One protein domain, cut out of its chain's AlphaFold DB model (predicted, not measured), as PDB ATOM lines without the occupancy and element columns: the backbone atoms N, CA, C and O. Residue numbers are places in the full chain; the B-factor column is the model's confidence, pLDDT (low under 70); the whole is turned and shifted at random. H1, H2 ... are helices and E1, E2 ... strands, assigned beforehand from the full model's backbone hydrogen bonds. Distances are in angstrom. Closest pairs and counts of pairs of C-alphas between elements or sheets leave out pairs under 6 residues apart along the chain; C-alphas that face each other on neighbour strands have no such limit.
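This is residues 126 to 152 and 170 to 250 of the 289 residues of the protein "C2H2-type domain-containing protein" of Haloarcula sp. Atlit-47R (UniProt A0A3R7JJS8). Picture an open, angular arch: the long helix H1 stands free as one limb, the short H2 lies near the bend, and H3 and H4 follow one after the other along the second limb. A small sheet of three strands, E1, E2 and E3, lies by itself within the span of the arch, with no helix packed on it. Before each of H3 and H4 the chain makes a small loop tied by a short antiparallel pairing, residues 200 to 201 with 208 to 209 and residues 227 to 228 with 234 to 235. The printed part has 108 residues, with three named strands and then four named helices along the chain; the sheet's order is E1, E2, E3, antiparallel, and the class is mixed, helices and strands. The whole is extended, with a radius of gyration of the C-alphas of 21.9 A, and flat, spanning 55 by 49 by 26 A.

Begin with the sheet, a meander, each strand the antiparallel neighbour of the one before: E1 is residues 126 to 129, E2 residues 132 to 137 and E3 residues 148 to 150. E1 and E2 form a hairpin at 160 degrees between their directions, where N 132 and O 129 are within hydrogen-bond range at 3.2 A. E2 and E3 form a hairpin at 136 degrees; C-alphas 137 and 148 face each other at 5.8 A, but no backbone N and O pair is within hydrogen-bond range. H1, residues 171 to 186, H2, residues 191 to 195, H3, residues 212 to 222, and H4, residues 238 to 248, are not on the sheet. H1 touches no helix, and H2 is apart from H3. H3 and H4 are close but not clearly touching: their closest C-alphas, of Gln 221 and Glu 238, are 6.9 A apart, and they run the same way at a steep tilt of 41 degrees. In H1, H2 and H3 every O i to N i+4 pair is within hydrogen-bond range; in H4, 6 of 7 are.

Find C-alpha 126 at (-9.302, -23.433, -44.003), where E1 begins. E2 runs 13.8 A. Find C-alpha 171 at (-18.800, -15.687, -35.858); from there H1 runs 22.4 A to C-alpha 186. H3 measures 15.0 A and H4 14.6 A, ending at C-alpha 248, (-2.725, -59.369, -32.511).

The C-alphas of Glu 142 and Asp 206 are the two farthest apart, at 57.5 A. Residues 153 to 169 are not printed, and C-alphas 152 and 170 are 28.7 A apart across the cut. The links H2 to H3 and H3 to H4 are long. Confidence is low, under 70, at residues 126 to 152, 190 to 192, 194 to 196 and 250.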
ATOM      1  N   ALA A 126     -10.164 -22.272 -44.175       33.75
ATOM      2  CA  ALA A 126      -9.302 -23.433 -44.003       33.75
ATOM      3  C   ALA A 126      -8.393 -23.215 -42.787       33.75
ATOM      4  O   ALA A 126      -7.689 -22.204 -42.711       33.75
ATOM      5  N   TYR A 127      -8.383 -24.170 -41.860       40.28
ATOM      6  CA  TYR A 127      -7.471 -24.164 -40.718       40.28
ATOM      7  C   TYR A 127      -6.345 -25.172 -40.938       40.28
ATOM      8  O   TYR A 127      -6.576 -26.308 -41.350       40.28
ATOM      9  N   PHE A 128      -5.116 -24.751 -40.640       30.88
ATOM     10  CA  PHE A 128      -3.938 -25.611 -40.678       30.88
ATOM     11  C   PHE A 128      -3.520 -25.953 -39.247       30.88
ATOM     12  O   PHE A 128      -3.085 -25.075 -38.499       30.88
ATOM     13  N   PHE A 129      -3.638 -27.223 -38.864       38.62
ATOM     14  CA  PHE A 129      -3.164 -27.723 -37.577       38.62
ATOM     15  C   PHE A 129      -1.881 -28.540 -37.800       38.62
ATOM     16  O   PHE A 129      -1.891 -29.442 -38.632       38.62
ATOM     17  N   PRO A 130      -0.777 -28.306 -37.064       36.00
ATOM     18  CA  PRO A 130       0.513 -28.962 -37.331       36.00
ATOM     19  C   PRO A 130       0.538 -30.494 -37.173       36.00
ATOM     20  O   PRO A 130       1.564 -31.109 -37.444       36.00
ATOM     21  N   ALA A 131      -0.557 -31.109 -36.720       39.38
ATOM     22  CA  ALA A 131      -0.673 -32.550 -36.500       39.38
ATOM     23  C   ALA A 131      -1.954 -33.173 -37.093       39.38
ATOM     24  O   ALA A 131      -2.192 -34.360 -36.884       39.38
ATOM     25  N   LEU A 132      -2.784 -32.403 -37.806       37.91
ATOM     26  CA  LEU A 132      -4.016 -32.894 -38.425       37.91
ATOM     27  C   LEU A 132      -4.112 -32.359 -39.853       37.91
ATOM     28  O   LEU A 132      -3.835 -31.187 -40.105       37.91
ATOM     29  N   GLU A 133      -4.469 -33.247 -40.776       40.94
ATOM     30  CA  GLU A 133      -4.680 -32.933 -42.188       40.94
ATOM     31  C   GLU A 133      -5.677 -31.778 -42.363       40.94
ATOM     32  O   GLU A 133      -6.530 -31.534 -41.510       40.94
ATOM     33  N   LEU A 134      -5.531 -31.048 -43.472       39.09
ATOM     34  CA  LEU A 134      -6.326 -29.871 -43.817       39.09
ATOM     35  C   LEU A 134      -7.830 -30.167 -43.673       39.09
ATOM     36  O   LEU A 134      -8.367 -31.013 -44.388       39.09
ATOM     37  N   VAL A 135      -8.508 -29.463 -42.764       41.12
ATOM     38  CA  VAL A 135      -9.961 -29.580 -42.592       41.12
ATOM     39  C   VAL A 135     -10.619 -28.410 -43.311       41.12
ATOM     40  O   VAL A 135     -10.455 -27.255 -42.912       41.12
ATOM     41  N   GLU A 136     -11.358 -28.708 -44.380       39.88
ATOM     42  CA  GLU A 136     -12.303 -27.765 -44.976       39.88
ATOM     43  C   GLU A 136     -13.643 -27.897 -44.252       39.88
ATOM     44  O   GLU A 136     -14.235 -28.974 -44.185       39.88
ATOM     45  N   VAL A 137     -14.115 -26.794 -43.675       41.97
ATOM     46  CA  VAL A 137     -15.430 -26.732 -43.033       41.97
ATOM     47  C   VAL A 137     -16.361 -25.949 -43.948       41.97
ATOM     48  O   VAL A 137     -16.071 -24.805 -44.305       41.97
ATOM     49  N   TRP A 138     -17.472 -26.576 -44.325       44.66
ATOM     50  CA  TRP A 138     -18.523 -25.973 -45.136       44.66
ATOM     51  C   TRP A 138     -19.667 -25.542 -44.220       44.66
ATOM     52  O   TRP A 138     -20.098 -26.301 -43.354       44.66
ATOM     53  N   PHE A 139     -20.159 -24.319 -44.408       37.91
ATOM     54  CA  PHE A 139     -21.357 -23.833 -43.732       37.91
ATOM     55  C   PHE A 139     -22.503 -23.817 -44.737       37.91
ATOM     56  O   PHE A 139     -22.487 -23.009 -45.668       37.91
ATOM     57  N   ASP A 140     -23.483 -24.700 -44.550       40.09
ATOM     58  CA  ASP A 140     -24.738 -24.648 -45.295       40.09
ATOM     59  C   ASP A 140     -25.782 -23.824 -44.537       40.09
ATOM     60  O   ASP A 140     -25.904 -23.888 -43.314       40.09
ATOM     61  N   HIS A 141     -26.553 -23.028 -45.276       36.62
ATOM     62  CA  HIS A 141     -27.527 -22.087 -44.717       36.62
ATOM     63  C   HIS A 141     -28.888 -22.752 -44.413       36.62
ATOM     64  O   HIS A 141     -29.938 -22.110 -44.521       36.62
ATOM     65  N   GLU A 142     -28.894 -24.031 -44.027       36.56
ATOM     66  CA  GLU A 142     -30.075 -24.684 -43.457       36.56
ATOM     67  C   GLU A 142     -29.889 -24.868 -41.944       36.56
ATOM     68  O   GLU A 142     -28.948 -25.535 -41.507       36.56
ATOM     69  N   PRO A 143     -30.763 -24.282 -41.101       36.44
ATOM     70  CA  PRO A 143     -30.662 -24.454 -39.661       36.44
ATOM     71  C   PRO A 143     -30.881 -25.928 -39.299       36.44
ATOM     72  O   PRO A 143     -32.004 -26.428 -39.356       36.44
ATOM     73  N   GLY A 144     -29.802 -26.615 -38.907       37.34
ATOM     74  CA  GLY A 144     -29.856 -27.969 -38.345       37.34
ATOM     75  C   GLY A 144     -28.958 -29.032 -38.987       37.34
ATOM     76  O   GLY A 144     -29.098 -30.200 -38.614       37.34
ATOM     77  N   HIS A 145     -28.044 -28.690 -39.902       35.31
ATOM     78  CA  HIS A 145     -27.056 -29.649 -40.418       35.31
ATOM     79  C   HIS A 145     -25.657 -29.038 -40.557       35.31
ATOM     80  O   HIS A 145     -25.488 -27.966 -41.123       35.31
ATOM     81  N   LEU A 146     -24.660 -29.749 -40.028       38.19
ATOM     82  CA  LEU A 146     -23.233 -29.509 -40.236       38.19
ATOM     83  C   LEU A 146     -22.695 -30.742 -40.963       38.19
ATOM     84  O   LEU A 146     -22.638 -31.821 -40.372       38.19
ATOM     85  N   GLU A 147     -22.317 -30.596 -42.230       38.50
ATOM     86  CA  GLU A 147     -21.582 -31.630 -42.957       38.50
ATOM     87  C   GLU A 147     -20.098 -31.253 -42.995       38.50
ATOM     88  O   GLU A 147     -19.705 -30.209 -43.509       38.50
ATOM     89  N   MET A 148     -19.258 -32.110 -42.415       37.28
ATOM     90  CA  MET A 148     -17.804 -31.992 -42.496       37.28
ATOM     91  C   MET A 148     -17.305 -32.961 -43.566       37.28
ATOM     92  O   MET A 148     -17.574 -34.159 -43.477       37.28
ATOM     93  N   SER A 149     -16.564 -32.467 -44.555       38.03
ATOM     94  CA  SER A 149     -15.892 -33.306 -45.548       38.03
ATOM     95  C   SER A 149     -14.379 -33.107 -45.452       38.03
ATOM     96  O   SER A 149     -13.883 -31.984 -45.449       38.03
ATOM     97  N   SER A 150     -13.626 -34.203 -45.332       39.06
ATOM     98  CA  SER A 150     -12.172 -34.188 -45.515       39.06
ATOM     99  C   SER A 150     -11.852 -34.558 -46.959       39.06
ATOM    100  O   SER A 150     -12.443 -35.473 -47.533       39.06
ATOM    101  N   VAL A 151     -10.888 -33.856 -47.558       37.09
ATOM    102  CA  VAL A 151     -10.426 -34.125 -48.933       37.09
ATOM    103  C   VAL A 151      -9.622 -35.438 -49.015       37.09
ATOM    104  O   VAL A 151      -9.504 -36.033 -50.084       37.09
ATOM    105  N   ALA A 152      -9.120 -35.942 -47.884       39.69
ATOM    106  CA  ALA A 152      -8.543 -37.276 -47.758       39.69
ATOM    107  C   ALA A 152      -9.643 -38.265 -47.337       39.69
ATOM    108  O   ALA A 152     -10.226 -38.119 -46.264       39.69
ATOM    109  N   THR A 170     -23.303 -16.747 -34.038       91.62
ATOM    110  CA  THR A 170     -22.510 -15.807 -34.841       91.62
ATOM    111  C   THR A 170     -21.007 -16.113 -34.804       91.62
ATOM    112  O   THR A 170     -20.508 -16.765 -33.889       91.62
ATOM    113  N   GLU A 171     -20.272 -15.623 -35.809       91.00
ATOM    114  CA  GLU A 171     -18.800 -15.687 -35.858       91.00
ATOM    115  C   GLU A 171     -18.159 -14.948 -34.673       91.00
ATOM    116  O   GLU A 171     -17.202 -15.448 -34.086       91.00
ATOM    117  N   ASP A 172     -18.730 -13.805 -34.284       94.69
ATOM    118  CA  ASP A 172     -18.248 -12.996 -33.161       94.69
ATOM    119  C   ASP A 172     -18.289 -13.786 -31.840       94.69
ATOM    120  O   ASP A 172     -17.326 -13.765 -31.081       94.69
ATOM    121  N   GLU A 173     -19.343 -14.573 -31.597       93.25
ATOM    122  CA  GLU A 173     -19.450 -15.416 -30.395       93.25
ATOM    123  C   GLU A 173     -18.400 -16.538 -30.344       93.25
ATOM    124  O   GLU A 173     -17.914 -16.886 -29.266       93.25
ATOM    125  N   LEU A 174     -18.031 -17.111 -31.495       92.19
ATOM    126  CA  LEU A 174     -16.946 -18.094 -31.566       92.19
ATOM    127  C   LEU A 174     -15.594 -17.430 -31.279       92.19
ATOM    128  O   LEU A 174     -14.771 -17.996 -30.555       92.19
ATOM    129  N   LEU A 175     -15.355 -16.251 -31.855       92.94
ATOM    130  CA  LEU A 175     -14.122 -15.499 -31.629       92.94
ATOM    131  C   LEU A 175     -13.989 -15.085 -30.159       92.94
ATOM    132  O   LEU A 175     -12.923 -15.301 -29.581       92.94
ATOM    133  N   ASP A 176     -15.067 -14.608 -29.537       93.94
ATOM    134  CA  ASP A 176     -15.101 -14.251 -28.116       93.94
ATOM    135  C   ASP A 176     -14.799 -15.465 -27.213       93.94
ATOM    136  O   ASP A 176     -13.978 -15.371 -26.299       93.94
ATOM    137  N   GLU A 177     -15.384 -16.636 -27.490       93.56
ATOM    138  CA  GLU A 177     -15.110 -17.881 -26.747       93.56
ATOM    139  C   GLU A 177     -13.647 -18.341 -26.909       93.56
ATOM    140  O   GLU A 177     -13.017 -18.824 -25.960       93.56
ATOM    141  N   LEU A 178     -13.077 -18.206 -28.112       92.62
ATOM    142  CA  LEU A 178     -11.675 -18.543 -28.370       92.62
ATOM    143  C   LEU A 178     -10.720 -17.571 -27.667       92.62
ATOM    144  O   LEU A 178      -9.720 -18.016 -27.093       92.62
ATOM    145  N   GLU A 179     -11.022 -16.272 -27.680       95.69
ATOM    146  CA  GLU A 179     -10.271 -15.264 -26.929       95.69
ATOM    147  C   GLU A 179     -10.381 -15.496 -25.420       95.69
ATOM    148  O   GLU A 179      -9.370 -15.422 -24.720       95.69
ATOM    149  N   GLU A 180     -11.558 -15.868 -24.913       92.69
ATOM    150  CA  GLU A 180     -11.761 -16.223 -23.508       92.69
ATOM    151  C   GLU A 180     -10.959 -17.465 -23.108       92.69
ATOM    152  O   GLU A 180     -10.257 -17.443 -22.094       92.69
ATOM    153  N   LYS A 181     -10.969 -18.527 -23.920       87.06
ATOM    154  CA  LYS A 181     -10.135 -19.718 -23.679       87.06
ATOM    155  C   LYS A 181      -8.648 -19.401 -23.720       87.06
ATOM    156  O   LYS A 181      -7.887 -19.925 -22.905       87.06
ATOM    157  N   LYS A 182      -8.224 -18.543 -24.649       91.75
ATOM    158  CA  LYS A 182      -6.836 -18.084 -24.722       91.75
ATOM    159  C   LYS A 182      -6.464 -17.284 -23.475       91.75
ATOM    160  O   LYS A 182      -5.442 -17.583 -22.866       91.75
ATOM    161  N   ARG A 183      -7.326 -16.361 -23.041       92.38
ATOM    162  CA  ARG A 183      -7.164 -15.594 -21.802       92.38
ATOM    163  C   ARG A 183      -7.086 -16.515 -20.589       92.38
ATOM    164  O   ARG A 183      -6.177 -16.366 -19.791       92.38
ATOM    165  N   HIS A 184      -7.947 -17.523 -20.474       84.19
ATOM    166  CA  HIS A 184      -7.866 -18.505 -19.386       84.19
ATOM    167  C   HIS A 184      -6.592 -19.349 -19.414       84.19
ATOM    168  O   HIS A 184      -6.135 -19.788 -18.366       84.19
ATOM    169  N   ARG A 185      -6.002 -19.572 -20.589       80.31
ATOM    170  CA  ARG A 185      -4.720 -20.268 -20.710       80.31
ATOM    171  C   ARG A 185      -3.525 -19.375 -20.360       80.31
ATOM    172  O   ARG A 185      -2.541 -19.882 -19.838       80.31
ATOM    173  N   GLU A 186      -3.590 -18.087 -20.693       89.69
ATOM    174  CA  GLU A 186      -2.492 -17.124 -20.502       89.69
ATOM    175  C   GLU A 186      -2.525 -16.439 -19.126       89.69
ATOM    176  O   GLU A 186      -1.477 -16.186 -18.539       89.69
ATOM    177  N   GLU A 187      -3.722 -16.147 -18.618       90.38
ATOM    178  CA  GLU A 187      -3.991 -15.438 -17.359       90.38
ATOM    179  C   GLU A 187      -4.613 -16.342 -16.289       90.38
ATOM    180  O   GLU A 187      -4.873 -15.890 -15.172       90.38
ATOM    181  N   GLY A 188      -4.902 -17.603 -16.623       82.12
ATOM    182  CA  GLY A 188      -5.303 -18.580 -15.621       82.12
ATOM    183  C   GLY A 188      -4.215 -18.700 -14.556       82.12
ATOM    184  O   GLY A 188      -3.033 -18.617 -14.899       82.12
ATOM    185  N   PRO A 189      -4.592 -18.878 -13.278       71.62
ATOM    186  CA  PRO A 189      -3.607 -19.153 -12.245       71.62
ATOM    187  C   PRO A 189      -2.779 -20.352 -12.701       71.62
ATOM    188  O   PRO A 189      -3.335 -21.343 -13.197       71.62
ATOM    189  N   SER A 190      -1.454 -20.223 -12.624       66.88
ATOM    190  CA  SER A 190      -0.577 -21.315 -13.039       66.88
ATOM    191  C   SER A 190      -0.927 -22.564 -12.223       66.88
ATOM    192  O   SER A 190      -1.482 -22.464 -11.125       66.88
ATOM    193  N   ALA A 191      -0.624 -23.754 -12.747       63.28
ATOM    194  CA  ALA A 191      -0.807 -24.987 -11.979       63.28
ATOM    195  C   ALA A 191      -0.152 -24.869 -10.581       63.28
ATOM    196  O   ALA A 191      -0.754 -25.247  -9.579       63.28
ATOM    197  N   GLU A 192       0.995 -24.186 -10.500       61.50
ATOM    198  CA  GLU A 192       1.700 -23.874  -9.250       61.50
ATOM    199  C   GLU A 192       0.877 -23.012  -8.266       61.50
ATOM    200  O   GLU A 192       0.993 -23.179  -7.053       61.50
ATOM    201  N   GLU A 193       0.036 -22.090  -8.750       75.25
ATOM    202  CA  GLU A 193      -0.814 -21.243  -7.899       75.25
ATOM    203  C   GLU A 193      -2.094 -21.948  -7.425       75.25
ATOM    204  O   GLU A 193      -2.611 -21.621  -6.354       75.25
ATOM    205  N   LEU A 194      -2.624 -22.896  -8.208       68.25
ATOM    206  CA  LEU A 194      -3.879 -23.587  -7.892       68.25
ATOM    207  C   LEU A 194      -3.709 -24.753  -6.924       68.25
ATOM    208  O   LEU A 194      -4.590 -24.970  -6.088       68.25
ATOM    209  N   PHE A 195      -2.618 -25.506  -7.043       62.62
ATOM    210  CA  PHE A 195      -2.467 -26.768  -6.317       62.62
ATOM    211  C   PHE A 195      -1.644 -26.648  -5.031       62.62
ATOM    212  O   PHE A 195      -1.624 -27.577  -4.229       62.62
ATOM    213  N   GLY A 196      -1.070 -25.471  -4.760       66.56
ATOM    214  CA  GLY A 196      -0.164 -25.291  -3.631       66.56
ATOM    215  C   GLY A 196       1.126 -26.109  -3.803       66.56
ATOM    216  O   GLY A 196       1.195 -27.020  -4.620       66.56
ATOM    217  N   PRO A 197       2.188 -25.794  -3.048       71.44
ATOM    218  CA  PRO A 197       3.490 -26.448  -3.186       71.44
ATOM    219  C   PRO A 197       3.538 -27.848  -2.555       71.44
ATOM    220  O   PRO A 197       4.625 -28.341  -2.263       71.44
ATOM    221  N   ASP A 198       2.393 -28.467  -2.271       80.19
ATOM    222  CA  ASP A 198       2.372 -29.806  -1.699       80.19
ATOM    223  C   ASP A 198       2.570 -30.798  -2.848       80.19
ATOM    224  O   ASP A 198       1.618 -31.368  -3.372       80.19
ATOM    225  N   GLU A 199       3.826 -30.942  -3.278       88.44
ATOM    226  CA  GLU A 199       4.267 -31.958  -4.232       88.44
ATOM    227  C   GLU A 199       3.839 -33.335  -3.719       88.44
ATOM    228  O   GLU A 199       4.136 -33.733  -2.587       88.44
ATOM    229  N   ILE A 200       3.101 -34.069  -4.549       94.62
ATOM    230  CA  ILE A 200       2.569 -35.373  -4.176       94.62
ATOM    231  C   ILE A 200       3.475 -36.434  -4.784       94.62
ATOM    232  O   ILE A 200       3.476 -36.649  -5.994       94.62
ATOM    233  N   THR A 201       4.230 -37.124  -3.937       96.44
ATOM    234  CA  THR A 201       5.128 -38.204  -4.356       96.44
ATOM    235  C   THR A 201       4.359 -39.502  -4.622       96.44
ATOM    236  O   THR A 201       3.390 -39.828  -3.923       96.44
ATOM    237  N   CYS A 202       4.787 -40.270  -5.623       96.25
ATOM    238  CA  CYS A 202       4.270 -41.614  -5.872       96.25
ATOM    239  C   CYS A 202       4.609 -42.564  -4.700       96.25
ATOM    240  O   CYS A 202       5.707 -42.517  -4.153       96.25
ATOM    241  N   PRO A 203       3.705 -43.474  -4.292       95.12
ATOM    242  CA  PRO A 203       3.998 -44.448  -3.236       95.12
ATOM    243  C   PRO A 203       4.966 -45.573  -3.651       95.12
ATOM    244  O   PRO A 203       5.416 -46.328  -2.788       95.12
ATOM    245  N   HIS A 204       5.262 -45.723  -4.945       92.56
ATOM    246  CA  HIS A 204       6.068 -46.822  -5.492       92.56
ATOM    247  C   HIS A 204       7.411 -46.372  -6.089       92.56
ATOM    248  O   HIS A 204       8.292 -47.210  -6.295       92.56
ATOM    249  N   CYS A 205       7.584 -45.077  -6.352       94.44
ATOM    250  CA  CYS A 205       8.816 -44.489  -6.871       94.44
ATOM    251  C   CYS A 205       8.980 -43.044  -6.375       94.44
ATOM    252  O   CYS A 205       8.054 -42.469  -5.814       94.44
ATOM    253  N   ASP A 206      10.149 -42.446  -6.602       95.69
ATOM    254  CA  ASP A 206      10.458 -41.083  -6.152       95.69
ATOM    255  C   ASP A 206       9.955 -39.986  -7.126       95.69
ATOM    256  O   ASP A 206      10.461 -38.868  -7.101       95.69
ATOM    257  N   GLU A 207       9.002 -40.286  -8.023       94.81
ATOM    258  CA  GLU A 207       8.403 -39.271  -8.908       94.81
ATOM    259  C   GLU A 207       7.400 -38.379  -8.156       94.81
ATOM    260  O   GLU A 207       6.604 -38.855  -7.339       94.81
ATOM    261  N   GLU A 208       7.425 -37.082  -8.464       95.88
ATOM    262  CA  GLU A 208       6.618 -36.027  -7.838       95.88
ATOM    263  C   GLU A 208       5.581 -35.477  -8.829       95.88
ATOM    264  O   GLU A 208       5.880 -35.261 -10.006       95.88
ATOM    265  N   PHE A 209       4.355 -35.242  -8.351       94.62
ATOM    266  CA  PHE A 209       3.221 -34.799  -9.166       94.62
ATOM    267  C   PHE A 209       2.569 -33.537  -8.599       94.62
ATOM    268  O   PHE A 209       2.438 -33.375  -7.386       94.62
ATOM    269  N   GLU A 210       2.072 -32.688  -9.503       91.25
ATOM    270  CA  GLU A 210       1.346 -31.445  -9.186       91.25
ATOM    271  C   GLU A 210      -0.080 -31.685  -8.645       91.25
ATOM    272  O   GLU A 210      -0.793 -30.739  -8.321       91.25
ATOM    273  N   GLY A 211      -0.544 -32.938  -8.576       92.06
ATOM    274  CA  GLY A 211      -1.899 -33.259  -8.134       92.06
ATOM    275  C   GLY A 211      -2.145 -34.754  -7.945       92.06
ATOM    276  O   GLY A 211      -1.480 -35.590  -8.562       92.06
ATOM    277  N   GLU A 212      -3.134 -35.086  -7.107       94.25
ATOM    278  CA  GLU A 212      -3.517 -36.476  -6.816       94.25
ATOM    279  C   GLU A 212      -3.950 -37.225  -8.077       94.25
ATOM    280  O   GLU A 212      -3.510 -38.351  -8.282       94.25
ATOM    281  N   ASP A 213      -4.714 -36.580  -8.966       94.19
ATOM    282  CA  ASP A 213      -5.180 -37.194 -10.216       94.19
ATOM    283  C   ASP A 213      -4.012 -37.633 -11.117       94.19
ATOM    284  O   ASP A 213      -4.061 -38.686 -11.758       94.19
ATOM    285  N   TRP A 214      -2.935 -36.839 -11.161       93.94
ATOM    286  CA  TRP A 214      -1.746 -37.151 -11.957       93.94
ATOM    287  C   TRP A 214      -0.919 -38.269 -11.332       93.94
ATOM    288  O   TRP A 214      -0.502 -39.178 -12.054       93.94
ATOM    289  N   ARG A 215      -0.738 -38.242 -10.005       96.00
ATOM    290  CA  ARG A 215      -0.105 -39.339  -9.260       96.00
ATOM    291  C   ARG A 215      -0.877 -40.640  -9.466       96.00
ATOM    292  O   ARG A 215      -0.266 -41.653  -9.784       96.00
ATOM    293  N   ASP A 216      -2.194 -40.631  -9.297       95.06
ATOM    294  CA  ASP A 216      -3.020 -41.842  -9.378       95.06
ATOM    295  C   ASP A 216      -2.977 -42.438 -10.788       95.06
ATOM    296  O   ASP A 216      -2.792 -43.644 -10.955       95.06
ATOM    297  N   ARG A 217      -3.025 -41.579 -11.813       93.38
ATOM    298  CA  ARG A 217      -2.822 -41.985 -13.207       93.38
ATOM    299  C   ARG A 217      -1.426 -42.568 -13.449       93.38
ATOM    300  O   ARG A 217      -1.301 -43.536 -14.195       93.38
ATOM    301  N   HIS A 218      -0.383 -41.989 -12.853       93.94
ATOM    302  CA  HIS A 218       0.966 -42.548 -12.922       93.94
ATOM    303  C   HIS A 218       1.027 -43.925 -12.249       93.94
ATOM    304  O   HIS A 218       1.545 -44.863 -12.850       93.94
ATOM    305  N   VAL A 219       0.460 -44.072 -11.047       93.69
ATOM    306  CA  VAL A 219       0.430 -45.351 -10.324       93.69
ATOM    307  C   VAL A 219      -0.259 -46.415 -11.167       93.69
ATOM    308  O   VAL A 219       0.298 -47.490 -11.332       93.69
ATOM    309  N   GLU A 220      -1.406 -46.110 -11.769       90.75
ATOM    310  CA  GLU A 220      -2.122 -47.054 -12.632       90.75
ATOM    311  C   GLU A 220      -1.319 -47.444 -13.889       90.75
ATOM    312  O   GLU A 220      -1.356 -48.596 -14.308       90.75
ATOM    313  N   GLN A 221      -0.571 -46.511 -14.488       86.94
ATOM    314  CA  GLN A 221       0.130 -46.748 -15.760       86.94
ATOM    315  C   GLN A 221       1.539 -47.318 -15.624       86.94
ATOM    316  O   GLN A 221       2.016 -47.958 -16.555       86.94
ATOM    317  N   VAL A 222       2.228 -47.018 -14.526       89.06
ATOM    318  CA  VAL A 222       3.636 -47.389 -14.308       89.06
ATOM    319  C   VAL A 222       3.756 -48.509 -13.280       89.06
ATOM    320  O   VAL A 222       4.665 -49.331 -13.365       89.06
ATOM    321  N   HIS A 223       2.838 -48.545 -12.316       89.38
ATOM    322  CA  HIS A 223       2.841 -49.489 -11.200       89.38
ATOM    323  C   HIS A 223       1.577 -50.359 -11.140       89.38
ATOM    324  O   HIS A 223       1.427 -51.128 -10.191       89.38
ATOM    325  N   GLY A 224       0.677 -50.231 -12.121       86.25
ATOM    326  CA  GLY A 224      -0.485 -51.095 -12.262       86.25
ATOM    327  C   GLY A 224      -0.078 -52.537 -12.543       86.25
ATOM    328  O   GLY A 224       1.055 -52.813 -12.943       86.25
ATOM    329  N   ASP A 225      -1.011 -53.456 -12.304       86.25
ATOM    330  CA  ASP A 225      -0.814 -54.868 -12.619       86.25
ATOM    331  C   ASP A 225      -0.449 -55.039 -14.105       86.25
ATOM    332  O   ASP A 225      -0.956 -54.324 -14.973       86.25
ATOM    333  N   GLU A 226       0.461 -55.975 -14.386       89.12
ATOM    334  CA  GLU A 226       0.919 -56.264 -15.744       89.12
ATOM    335  C   GLU A 226      -0.275 -56.600 -16.644       89.12
ATOM    336  O   GLU A 226      -1.152 -57.391 -16.298       89.12
ATOM    337  N   PHE A 227      -0.311 -55.964 -17.810       88.56
ATOM    338  CA  PHE A 227      -1.340 -56.166 -18.812       88.56
ATOM    339  C   PHE A 227      -0.890 -57.279 -19.758       88.56
ATOM    340  O   PHE A 227       0.035 -57.078 -20.552       88.56
ATOM    341  N   ASP A 228      -1.548 -58.435 -19.699       93.81
ATOM    342  CA  ASP A 228      -1.297 -59.560 -20.596       93.81
ATOM    343  C   ASP A 228      -2.330 -59.662 -21.733       93.81
ATOM    344  O   ASP A 228      -3.501 -59.286 -21.616       93.81
ATOM    345  N   CYS A 229      -1.872 -60.142 -22.888       93.94
ATOM    346  CA  CYS A 229      -2.698 -60.527 -24.024       93.94
ATOM    347  C   CYS A 229      -2.800 -62.055 -24.102       93.94
ATOM    348  O   CYS A 229      -1.843 -62.756 -23.783       93.94
ATOM    349  N   GLU A 230      -3.905 -62.581 -24.642       93.50
ATOM    350  CA  GLU A 230      -4.113 -64.027 -24.839       93.50
ATOM    351  C   GLU A 230      -3.020 -64.699 -25.695       93.50
ATOM    352  O   GLU A 230      -2.794 -65.903 -25.576       93.50
ATOM    353  N   CYS A 231      -2.292 -63.936 -26.519       92.94
ATOM    354  CA  CYS A 231      -1.147 -64.432 -27.289       92.94
ATOM    355  C   CYS A 231       0.150 -64.596 -26.464       92.94
ATOM    356  O   CYS A 231       1.163 -65.047 -27.002       92.94
ATOM    357  N   GLY A 232       0.137 -64.215 -25.181       93.94
ATOM    358  CA  GLY A 232       1.290 -64.229 -24.274       93.94
ATOM    359  C   GLY A 232       2.146 -62.958 -24.291       93.94
ATOM    360  O   GLY A 232       3.256 -62.975 -23.764       93.94
ATOM    361  N   PHE A 233       1.686 -61.867 -24.914       93.88
ATOM    362  CA  PHE A 233       2.356 -60.565 -24.838       93.88
ATOM    363  C   PHE A 233       2.019 -59.861 -23.519       93.88
ATOM    364  O   PHE A 233       0.850 -59.603 -23.253       93.88
ATOM    365  N   GLU A 234       3.037 -59.510 -22.736       94.06
ATOM    366  CA  GLU A 234       2.908 -58.828 -21.442       94.06
ATOM    367  C   GLU A 234       3.507 -57.412 -21.532       94.06
ATOM    368  O   GLU A 234       4.576 -57.208 -22.119       94.06
ATOM    369  N   THR A 235       2.824 -56.410 -20.974       89.88
ATOM    370  CA  THR A 235       3.326 -55.029 -20.893       89.88
ATOM    371  C   THR A 235       2.870 -54.333 -19.615       89.88
ATOM    372  O   THR A 235       1.789 -54.588 -19.100       89.88
ATOM    373  N   ALA A 236       3.671 -53.391 -19.123       84.50
ATOM    374  CA  ALA A 236       3.292 -52.528 -18.005       84.50
ATOM    375  C   ALA A 236       2.264 -51.449 -18.399       84.50
ATOM    376  O   ALA A 236       1.652 -50.837 -17.534       84.50
ATOM    377  N   TYR A 237       2.066 -51.194 -19.699       83.94
ATOM    378  CA  TYR A 237       1.283 -50.050 -20.168       83.94
ATOM    379  C   TYR A 237       0.009 -50.480 -20.898       83.94
ATOM    380  O   TYR A 237       0.065 -51.013 -22.010       83.94
ATOM    381  N   GLU A 238      -1.153 -50.107 -20.358       84.19
ATOM    382  CA  GLU A 238      -2.464 -50.393 -20.964       84.19
ATOM    383  C   GLU A 238      -2.555 -49.908 -22.428       84.19
ATOM    384  O   GLU A 238      -3.092 -50.586 -23.306       84.19
ATOM    385  N   GLY A 239      -1.979 -48.738 -22.733       83.56
ATOM    386  CA  GLY A 239      -1.956 -48.190 -24.093       83.56
ATOM    387  C   GLY A 239      -1.168 -49.052 -25.084       83.56
ATOM    388  O   GLY A 239      -1.548 -49.147 -26.255       83.56
ATOM    389  N   GLN A 240      -0.102 -49.713 -24.621       87.00
ATOM    390  CA  GLN A 240       0.661 -50.657 -25.437       87.00
ATOM    391  C   GLN A 240      -0.119 -51.956 -25.639       87.00
ATOM    392  O   GLN A 240      -0.146 -52.443 -26.769       87.00
ATOM    393  N   LEU A 241      -0.817 -52.458 -24.612       91.44
ATOM    394  CA  LEU A 241      -1.683 -53.633 -24.751       91.44
ATOM    395  C   LEU A 241      -2.811 -53.365 -25.761       91.44
ATOM    396  O   LEU A 241      -3.012 -54.159 -26.676       91.44
ATOM    397  N   LYS A 242      -3.498 -52.218 -25.670       90.88
ATOM    398  CA  LYS A 242      -4.563 -51.836 -26.622       90.88
ATOM    399  C   LYS A 242      -4.056 -51.707 -28.057       90.88
ATOM    400  O   LYS A 242      -4.788 -52.001 -28.998       90.88
ATOM    401  N   ASN A 243      -2.830 -51.218 -28.244       92.06
ATOM    402  CA  ASN A 243      -2.207 -51.161 -29.565       92.06
ATOM    403  C   ASN A 243      -1.874 -52.573 -30.065       92.06
ATOM    404  O   ASN A 243      -2.266 -52.941 -31.168       92.06
ATOM    405  N   HIS A 244      -1.249 -53.390 -29.217       94.44
ATOM    406  CA  HIS A 244      -0.953 -54.785 -29.513       94.44
ATOM    407  C   HIS A 244      -2.215 -55.564 -29.915       94.44
ATOM    408  O   HIS A 244      -2.223 -56.161 -30.982       94.44
ATOM    409  N   GLN A 245      -3.306 -55.484 -29.147       94.06
ATOM    410  CA  GLN A 245      -4.574 -56.171 -29.438       94.06
ATOM    411  C   GLN A 245      -5.131 -55.836 -30.830       94.06
ATOM    412  O   GLN A 245      -5.585 -56.729 -31.532       94.06
ATOM    413  N   LYS A 246      -5.017 -54.580 -31.290       93.75
ATOM    414  CA  LYS A 246      -5.452 -54.189 -32.648       93.75
ATOM    415  C   LYS A 246      -4.686 -54.897 -33.766       93.75
ATOM    416  O   LYS A 246      -5.184 -54.978 -34.887       93.75
ATOM    417  N   HIS A 247      -3.469 -55.345 -33.480       92.12
ATOM    418  CA  HIS A 247      -2.590 -56.021 -34.429       92.12
ATOM    419  C   HIS A 247      -2.430 -57.520 -34.133       92.12
ATOM    420  O   HIS A 247      -1.963 -58.254 -34.997       92.12
ATOM    421  N   CYS A 248      -2.839 -57.982 -32.950       91.25
ATOM    422  CA  CYS A 248      -2.725 -59.369 -32.511       91.25
ATOM    423  C   CYS A 248      -3.636 -60.296 -33.326       91.25
ATOM    424  O   CYS A 248      -3.183 -61.346 -33.773       91.25
ATOM    425  N   ASP A 249      -4.861 -59.859 -33.631       77.19
ATOM    426  CA  ASP A 249      -5.840 -60.633 -34.415       77.19
ATOM    427  C   ASP A 249      -5.382 -60.917 -35.862       77.19
ATOM    428  O   ASP A 249      -5.968 -61.739 -36.563       77.19
ATOM    429  N   GLN A 250      -4.329 -60.243 -36.336       66.38
ATOM    430  CA  GLN A 250      -3.777 -60.436 -37.682       66.38
ATOM    431  C   GLN A 250      -2.736 -61.567 -37.743       66.38
ATOM    432  O   GLN A 250      -2.306 -61.935 -38.837       66.38
TER     433      GLN A 250